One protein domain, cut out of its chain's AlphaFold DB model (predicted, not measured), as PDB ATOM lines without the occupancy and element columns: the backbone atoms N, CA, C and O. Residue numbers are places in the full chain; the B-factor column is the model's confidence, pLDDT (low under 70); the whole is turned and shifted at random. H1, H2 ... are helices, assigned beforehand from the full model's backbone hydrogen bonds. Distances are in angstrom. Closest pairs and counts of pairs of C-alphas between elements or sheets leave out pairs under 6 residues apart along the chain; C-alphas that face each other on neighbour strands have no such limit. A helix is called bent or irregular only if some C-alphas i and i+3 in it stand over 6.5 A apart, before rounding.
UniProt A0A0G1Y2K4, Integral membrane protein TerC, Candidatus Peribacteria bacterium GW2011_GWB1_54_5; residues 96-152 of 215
ATOM      1  N   GLU A  96     121.379 183.068 144.195       73.31
ATOM      2  CA  GLU A  96     121.938 184.039 143.243       73.31
ATOM      3  C   GLU A  96     123.422 183.749 142.922       73.31
ATOM      4  O   GLU A  96     124.223 183.460 143.819       73.31
ATOM      5  N   GLU A  97     123.820 183.899 141.650       71.19
ATOM      6  CA  GLU A  97     125.150 183.520 141.127       71.19
ATOM      7  C   GLU A  97     126.328 184.105 141.926       71.19
ATOM      8  O   GLU A  97     127.332 183.431 142.161       71.19
ATOM      9  N   LYS A  98     126.178 185.328 142.450       74.62
ATOM     10  CA  LYS A  98     127.190 186.010 143.280       74.62
ATOM     11  C   LYS A  98     127.577 185.250 144.557       74.62
ATOM     12  O   LYS A  98     128.675 185.457 145.082       74.62
ATOM     13  N   TYR A  99     126.699 184.395 145.083       77.31
ATOM     14  CA  TYR A  99     126.950 183.621 146.302       77.31
ATOM     15  C   TYR A  99     127.343 182.168 146.030       77.31
ATOM     16  O   TYR A  99     127.879 181.525 146.936       77.31
ATOM     17  N   GLN A 100     127.165 181.671 144.800       76.31
ATOM     18  CA  GLN A 100     127.432 180.272 144.453       76.31
ATOM     19  C   GLN A 100     128.859 179.855 144.802       76.31
ATOM     20  O   GLN A 100     129.033 178.807 145.403       76.31
ATOM     21  N   HIS A 101     129.869 180.696 144.554       74.94
ATOM     22  CA  HIS A 101     131.257 180.374 144.907       74.94
ATOM     23  C   HIS A 101     131.452 180.105 146.413       74.94
ATOM     24  O   HIS A 101     132.142 179.167 146.804       74.94
ATOM     25  N   ARG A 102     130.837 180.917 147.287       75.75
ATOM     26  CA  ARG A 102     130.976 180.741 148.743       75.75
ATOM     27  C   ARG A 102     130.226 179.505 149.221       75.75
ATOM     28  O   ARG A 102     130.754 178.755 150.034       75.75
ATOM     29  N   VAL A 103     129.017 179.287 148.710       79.38
ATOM     30  CA  VAL A 103     128.220 178.109 149.077       79.38
ATOM     31  C   VAL A 103     128.860 176.836 148.525       79.38
ATOM     32  O   VAL A 103     128.879 175.831 149.222       79.38
ATOM     33  N   LEU A 104     129.470 176.890 147.338       79.50
ATOM     34  CA  LEU A 104     130.233 175.794 146.745       79.50
ATOM     35  C   LEU A 104     131.410 175.391 147.635       79.50
ATOM     36  O   LEU A 104     131.584 174.211 147.916       79.50
ATOM     37  N   PHE A 105     132.172 176.367 148.135       78.38
ATOM     38  CA  PHE A 105     133.294 176.118 149.038       78.38
ATOM     39  C   PHE A 105     132.856 175.371 150.308       78.38
ATOM     40  O   PHE A 105     133.385 174.303 150.621       78.38
ATOM     41  N   TYR A 106     131.852 175.898 151.019       80.25
ATOM     42  CA  TYR A 106     131.336 175.255 152.232       80.25
ATOM     43  C   TYR A 106     130.619 173.932 151.935       80.25
ATOM     44  O   TYR A 106     130.683 173.009 152.744       80.25
ATOM     45  N   GLY A 107     129.981 173.819 150.769       82.62
ATOM     46  CA  GLY A 107     129.315 172.611 150.296       82.62
ATOM     47  C   GLY A 107     130.297 171.476 150.027       82.62
ATOM     48  O   GLY A 107     130.084 170.376 150.522       82.62
ATOM     49  N   ILE A 108     131.401 171.738 149.320       81.75
ATOM     50  CA  ILE A 108     132.445 170.734 149.064       81.75
ATOM     51  C   ILE A 108     133.129 170.332 150.374       81.75
ATOM     52  O   ILE A 108     133.304 169.141 150.626       81.75
ATOM     53  N   LEU A 109     133.466 171.294 151.240       82.19
ATOM     54  CA  LEU A 109     134.067 170.994 152.542       82.19
ATOM     55  C   LEU A 109     133.140 170.113 153.397       82.19
ATOM     56  O   LEU A 109     133.572 169.096 153.938       82.19
ATOM     57  N   GLY A 110     131.852 170.468 153.467       84.56
ATOM     58  CA  GLY A 110     130.834 169.678 154.154       84.56
ATOM     59  C   GLY A 110     130.644 168.292 153.534       84.56
ATOM     60  O   GLY A 110     130.590 167.305 154.263       84.56
ATOM     61  N   ALA A 111     130.611 168.193 152.203       83.38
ATOM     62  CA  ALA A 111     130.476 166.929 151.486       83.38
ATOM     63  C   ALA A 111     131.655 165.988 151.757       83.38
ATOM     64  O   ALA A 111     131.439 164.807 152.000       83.38
ATOM     65  N   ILE A 112     132.890 166.496 151.789       83.00
ATOM     66  CA  ILE A 112     134.083 165.690 152.085       83.00
ATOM     67  C   ILE A 112     134.044 165.152 153.517       83.00
ATOM     68  O   ILE A 112     134.330 163.974 153.730       83.00
ATOM     69  N   ILE A 113     133.638 165.976 154.488       86.75
ATOM     70  CA  ILE A 113     133.489 165.546 155.885       86.75
ATOM     71  C   ILE A 113     132.390 164.490 156.002       86.75
ATOM     72  O   ILE A 113     132.627 163.414 156.552       86.75
ATOM     73  N   MET A 114     131.205 164.767 155.450       84.50
ATOM     74  CA  MET A 114     130.093 163.815 155.445       84.50
ATOM     75  C   MET A 114     130.522 162.509 154.791       84.50
ATOM     76  O   MET A 114     130.274 161.443 155.340       84.50
ATOM     77  N   ARG A 115     131.246 162.577 153.673       86.44
ATOM     78  CA  ARG A 115     131.761 161.407 152.975       86.44
ATOM     79  C   ARG A 115     132.755 160.610 153.815       86.44
ATOM     80  O   ARG A 115     132.639 159.391 153.854       86.44
ATOM     81  N   ALA A 116     133.687 161.258 154.510       86.25
ATOM     82  CA  ALA A 116     134.612 160.574 155.413       86.25
ATOM     83  C   ALA A 116     133.859 159.836 156.536       86.25
ATOM     84  O   ALA A 116     134.159 158.677 156.826       86.25
ATOM     85  N   VAL A 117     132.828 160.472 157.105       90.25
ATOM     86  CA  VAL A 117     131.959 159.870 158.127       90.25
ATOM     87  C   VAL A 117     131.145 158.705 157.555       90.25
ATOM     88  O   VAL A 117     131.149 157.623 158.134       90.25
ATOM     89  N   PHE A 118     130.487 158.888 156.408       84.81
ATOM     90  CA  PHE A 118     129.684 157.854 155.752       84.81
ATOM     91  C   PHE A 118     130.522 156.652 155.321       84.81
ATOM     92  O   PHE A 118     130.065 155.528 155.483       84.81
ATOM     93  N   ILE A 119     131.737 156.856 154.807       87.19
ATOM     94  CA  ILE A 119     132.633 155.755 154.433       87.19
ATOM     95  C   ILE A 119     133.126 155.024 155.684       87.19
ATOM     96  O   ILE A 119     133.063 153.798 155.722       87.19
ATOM     97  N   GLY A 120     133.573 155.751 156.715       88.88
ATOM     98  CA  GLY A 120     134.091 155.144 157.945       88.88
ATOM     99  C   GLY A 120     133.027 154.374 158.732       88.88
ATOM    100  O   GLY A 120     133.250 153.237 159.135       88.88
ATOM    101  N   LEU A 121     131.840 154.959 158.917       90.25
ATOM    102  CA  LEU A 121     130.716 154.277 159.566       90.25
ATOM    103  C   LEU A 121     130.121 153.198 158.659       90.25
ATOM    104  O   LEU A 121     129.823 152.093 159.110       90.25
ATOM    105  N   GLY A 122     129.972 153.504 157.371       86.50
ATOM    106  CA  GLY A 122     129.418 152.599 156.374       86.50
ATOM    107  C   GLY A 122     130.239 151.327 156.230       86.50
ATOM    108  O   GLY A 122     129.649 150.254 156.153       86.50
ATOM    109  N   SER A 123     131.576 151.397 156.285       88.69
ATOM    110  CA  SER A 123     132.415 150.195 156.198       88.69
ATOM    111  C   SER A 123     132.155 149.231 157.356       88.69
ATOM    112  O   SER A 123     132.090 148.021 157.148       88.69
ATOM    113  N   VAL A 124     131.949 149.755 158.570       88.75
ATOM    114  CA  VAL A 124     131.626 148.943 159.752       88.75
ATOM    115  C   VAL A 124     130.232 148.332 159.613       88.75
ATOM    116  O   VAL A 124     130.067 147.128 159.801       88.75
ATOM    117  N   VAL A 125     129.232 149.123 159.218       88.31
ATOM    118  CA  VAL A 125     127.849 148.644 159.055       88.31
ATOM    119  C   VAL A 125     127.749 147.574 157.965       88.31
ATOM    120  O   VAL A 125     127.121 146.538 158.179       88.31
ATOM    121  N   VAL A 126     128.402 147.783 156.821       89.12
ATOM    122  CA  VAL A 126     128.399 146.836 155.696       89.12
ATOM    123  C   VAL A 126     129.084 145.525 156.070       89.12
ATOM    124  O   VAL A 126     128.590 144.470 155.683       89.12
ATOM    125  N   SER A 127     130.156 145.570 156.872       85.94
ATOM    126  CA  SER A 127     130.845 144.356 157.336       85.94
ATOM    127  C   SER A 127     129.944 143.427 158.160       85.94
ATOM    128  O   SER A 127     130.119 142.211 158.128       85.94
ATOM    129  N   MET A 128     128.942 143.988 158.848       87.31
ATOM    130  CA  MET A 128     127.966 143.233 159.639       87.31
ATOM    131  C   MET A 128     126.695 142.894 158.845       87.31
ATOM    132  O   MET A 128     126.096 141.843 159.062       87.31
ATOM    133  N   PHE A 129     126.277 143.757 157.913       87.75
ATOM    134  CA  PHE A 129     124.989 143.655 157.223       87.75
ATOM    135  C   PHE A 129     125.105 143.895 155.715       87.75
ATOM    136  O   PHE A 129     124.648 144.911 155.204       87.75
ATOM    137  N   HIS A 130     125.627 142.925 154.968       85.50
ATOM    138  CA  HIS A 130     125.812 143.027 153.512       85.50
ATOM    139  C   HIS A 130     124.530 143.378 152.729       85.50
ATOM    140  O   HIS A 130     124.596 144.085 151.725       85.50
ATOM    141  N   TRP A 131     123.351 142.958 153.207       90.25
ATOM    142  CA  TRP A 131     122.067 143.275 152.567       90.25
ATOM    143  C   TRP A 131     121.746 144.782 152.528       90.25
ATOM    144  O   TRP A 131     120.996 145.227 151.657       90.25
ATOM    145  N   ILE A 132     122.358 145.580 153.416       88.12
ATOM    146  CA  ILE A 132     122.191 147.039 153.458       88.12
ATOM    147  C   ILE A 132     122.644 147.703 152.154       88.12
ATOM    148  O   ILE A 132     122.095 148.733 151.768       88.12
ATOM    149  N   LEU A 133     123.601 147.092 151.442       87.62
ATOM    150  CA  LEU A 133     124.096 147.589 150.160       87.62
ATOM    151  C   LEU A 133     122.999 147.593 149.094       87.62
ATOM    152  O   LEU A 133     122.915 148.543 148.321       87.62
ATOM    153  N   TYR A 134     122.122 146.583 149.078       92.12
ATOM    154  CA  TYR A 134     121.005 146.542 148.133       92.12
ATOM    155  C   TYR A 134     119.985 147.646 148.421       92.12
ATOM    156  O   TYR A 134     119.485 148.268 147.487       92.12
ATOM    157  N   ILE A 135     119.723 147.942 149.699       91.75
ATOM    158  CA  ILE A 135     118.841 149.049 150.098       91.75
ATOM    159  C   ILE A 135     119.444 150.390 149.678       91.75
ATOM    160  O   ILE A 135     118.759 151.204 149.061       91.75
ATOM    161  N   PHE A 136     120.724 150.617 149.983       86.50
ATOM    162  CA  PHE A 136     121.416 151.848 149.602       86.50
ATOM    163  C   PHE A 136     121.458 152.020 148.080       86.50
ATOM    164  O   PHE A 136     121.164 153.103 147.579       86.50
ATOM    165  N   GLY A 137     121.744 150.944 147.344       88.12
ATOM    166  CA  GLY A 137     121.717 150.926 145.883       88.12
ATOM    167  C   GLY A 137     120.333 151.250 145.319       88.12
ATOM    168  O   GLY A 137     120.216 152.117 144.456       88.12
ATOM    169  N   ALA A 138     119.272 150.629 145.842       92.06
ATOM    170  CA  ALA A 138     117.899 150.921 145.426       92.06
ATOM    171  C   ALA A 138     117.503 152.379 145.716       92.06
ATOM    172  O   ALA A 138     116.878 153.032 144.880       92.06
ATOM    173  N   MET A 139     117.907 152.914 146.871       85.88
ATOM    174  CA  MET A 139     117.655 154.305 147.255       85.88
ATOM    175  C   MET A 139     118.404 155.304 146.357       85.88
ATOM    176  O   MET A 139     117.821 156.310 145.958       85.88
ATOM    177  N   LEU A 140     119.649 155.006 145.968       84.56
ATOM    178  CA  LEU A 140     120.428 155.806 145.015       84.56
ATOM    179  C   LEU A 140     119.802 155.809 143.618       84.56
ATOM    180  O   LEU A 140     119.666 156.870 143.011       84.56
ATOM    181  N   VAL A 141     119.368 154.642 143.127       86.56
ATOM    182  CA  VAL A 141     118.644 154.538 141.851       86.56
ATOM    183  C   VAL A 141     117.368 155.374 141.911       86.56
ATOM    184  O   VAL A 141     117.136 156.189 141.023       86.56
ATOM    185  N   TYR A 142     116.580 155.250 142.983       86.25
ATOM    186  CA  TYR A 142     115.377 156.059 143.183       86.25
ATOM    187  C   TYR A 142     115.675 157.568 143.188       86.25
ATOM    188  O   TYR A 142     114.985 158.325 142.508       86.25
ATOM    189  N   ALA A 143     116.712 158.013 143.902       77.31
ATOM    190  CA  ALA A 143     117.106 159.420 143.954       77.31
ATOM    191  C   ALA A 143     117.561 159.952 142.582       77.31
ATOM    192  O   ALA A 143     117.162 161.048 142.182       77.31
ATOM    193  N   GLY A 144     118.342 159.162 141.839       77.62
ATOM    194  CA  GLY A 144     118.769 159.496 140.480       77.62
ATOM    195  C   GLY A 144     117.594 159.592 139.506       77.62
ATOM    196  O   GLY A 144     117.489 160.569 138.765       77.62
ATOM    197  N   PHE A 145     116.666 158.630 139.557       83.50
ATOM    198  CA  PHE A 145     115.426 158.669 138.778       83.50
ATOM    199  C   PHE A 145     114.591 159.900 139.123       83.50
ATOM    200  O   PHE A 145     114.173 160.627 138.227       83.50
ATOM    201  N   LYS A 146     114.385 160.179 140.412       76.56
ATOM    202  CA  LYS A 146     113.628 161.350 140.850       76.56
ATOM    203  C   LYS A 146     114.202 162.646 140.266       76.56
ATOM    204  O   LYS A 146     113.433 163.426 139.716       76.56
ATOM    205  N   LEU A 147     115.529 162.830 140.289       70.81
ATOM    206  CA  LEU A 147     116.132 164.027 139.693       70.81
ATOM    207  C   LEU A 147     115.968 164.081 138.169       70.81
ATOM    208  O   LEU A 147     115.761 165.154 137.613       70.81
ATOM    209  N   PHE A 148     116.076 162.947 137.476       75.19
ATOM    210  CA  PHE A 148     115.961 162.922 136.017       75.19
ATOM    211  C   PHE A 148     114.547 163.274 135.527       75.19
ATOM    212  O   PHE A 148     114.388 163.856 134.455       75.19
ATOM    213  N   PHE A 149     113.526 162.922 136.313       77.56
ATOM    214  CA  PHE A 149     112.119 163.130 135.964       77.56
ATOM    215  C   PHE A 149     111.504 164.414 136.550       77.56
ATOM    216  O   PHE A 149     110.484 164.870 136.031       77.56
ATOM    217  N   GLU A 150     112.114 165.040 137.562       67.75
ATOM    218  CA  GLU A 150     111.752 166.394 138.005       67.75
ATOM    219  C   GLU A 150     112.179 167.420 136.934       67.75
ATOM    220  O   GLU A 150     113.312 167.904 136.886       67.75
ATOM    221  N   LYS A 151     111.257 167.729 136.011       46.97
ATOM    222  CA  LYS A 151     111.423 168.796 135.014       46.97
ATOM    223  C   LYS A 151     111.557 170.158 135.707       46.97
ATOM    224  O   LYS A 151     110.880 170.428 136.690       46.97
ATOM    225  N   LYS A 152     112.399 171.026 135.133       53.94
ATOM    226  CA  LYS A 152     112.689 172.425 135.525       53.94
ATOM    227  C   LYS A 152     111.497 173.397 135.399       53.94
ATOM    228  O   LYS A 152     111.705 174.566 135.090       53.94
TER     229      LYS A 152
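Overview. This is residues 96 to 152 of the 215 residues of the protein "Integral membrane protein TerC" of Candidatus Peribacteria bacterium GW2011_GWB1_54_5 (UniProt A0A0G1Y2K4). A long helix, H1, and a shorter one, H2, make a flat, open V: at the tight turn after H1 the printed part folds back, and the two arms spread apart from there. The printed part has 57 residues, with two named helices in the order H1, H2 and no named strand; its class is all helix. It is only just extended, close to loose, with a radius of gyration of the C-alphas of 15.6 A and spans of 46 by 29 by 6 A.

Arrangement. H1, residues 97 to 128, and H2, residues 132 to 149, run opposite ways at a shallow tilt of 26 degrees. They are close but not clearly touching; their closest C-alphas, those of Val 126 and Ile 132, are 6.6 A apart. Every O i to N i+4 pair is within hydrogen-bond range in H2, and 25 of 28 are in H1.

Along the chain. H1 begins at C-alpha 97 (125.150, 183.520, 141.127) and is 44.4 A long, with a kink of 31 degrees near residue 104. It is irregular: C-alphas 98 and 101 are 7.1 A apart. H2, 25.8 A long, ends at C-alpha 149 (112.119, 163.130, 135.964).

Size, cuts and confidence. The C-alphas farthest apart, those of Lys 98 and Met 128, are 45.8 A apart. The printed part has no cut, and its one link between helices is tight. Residues 150 to 152 have pLDDT under 70.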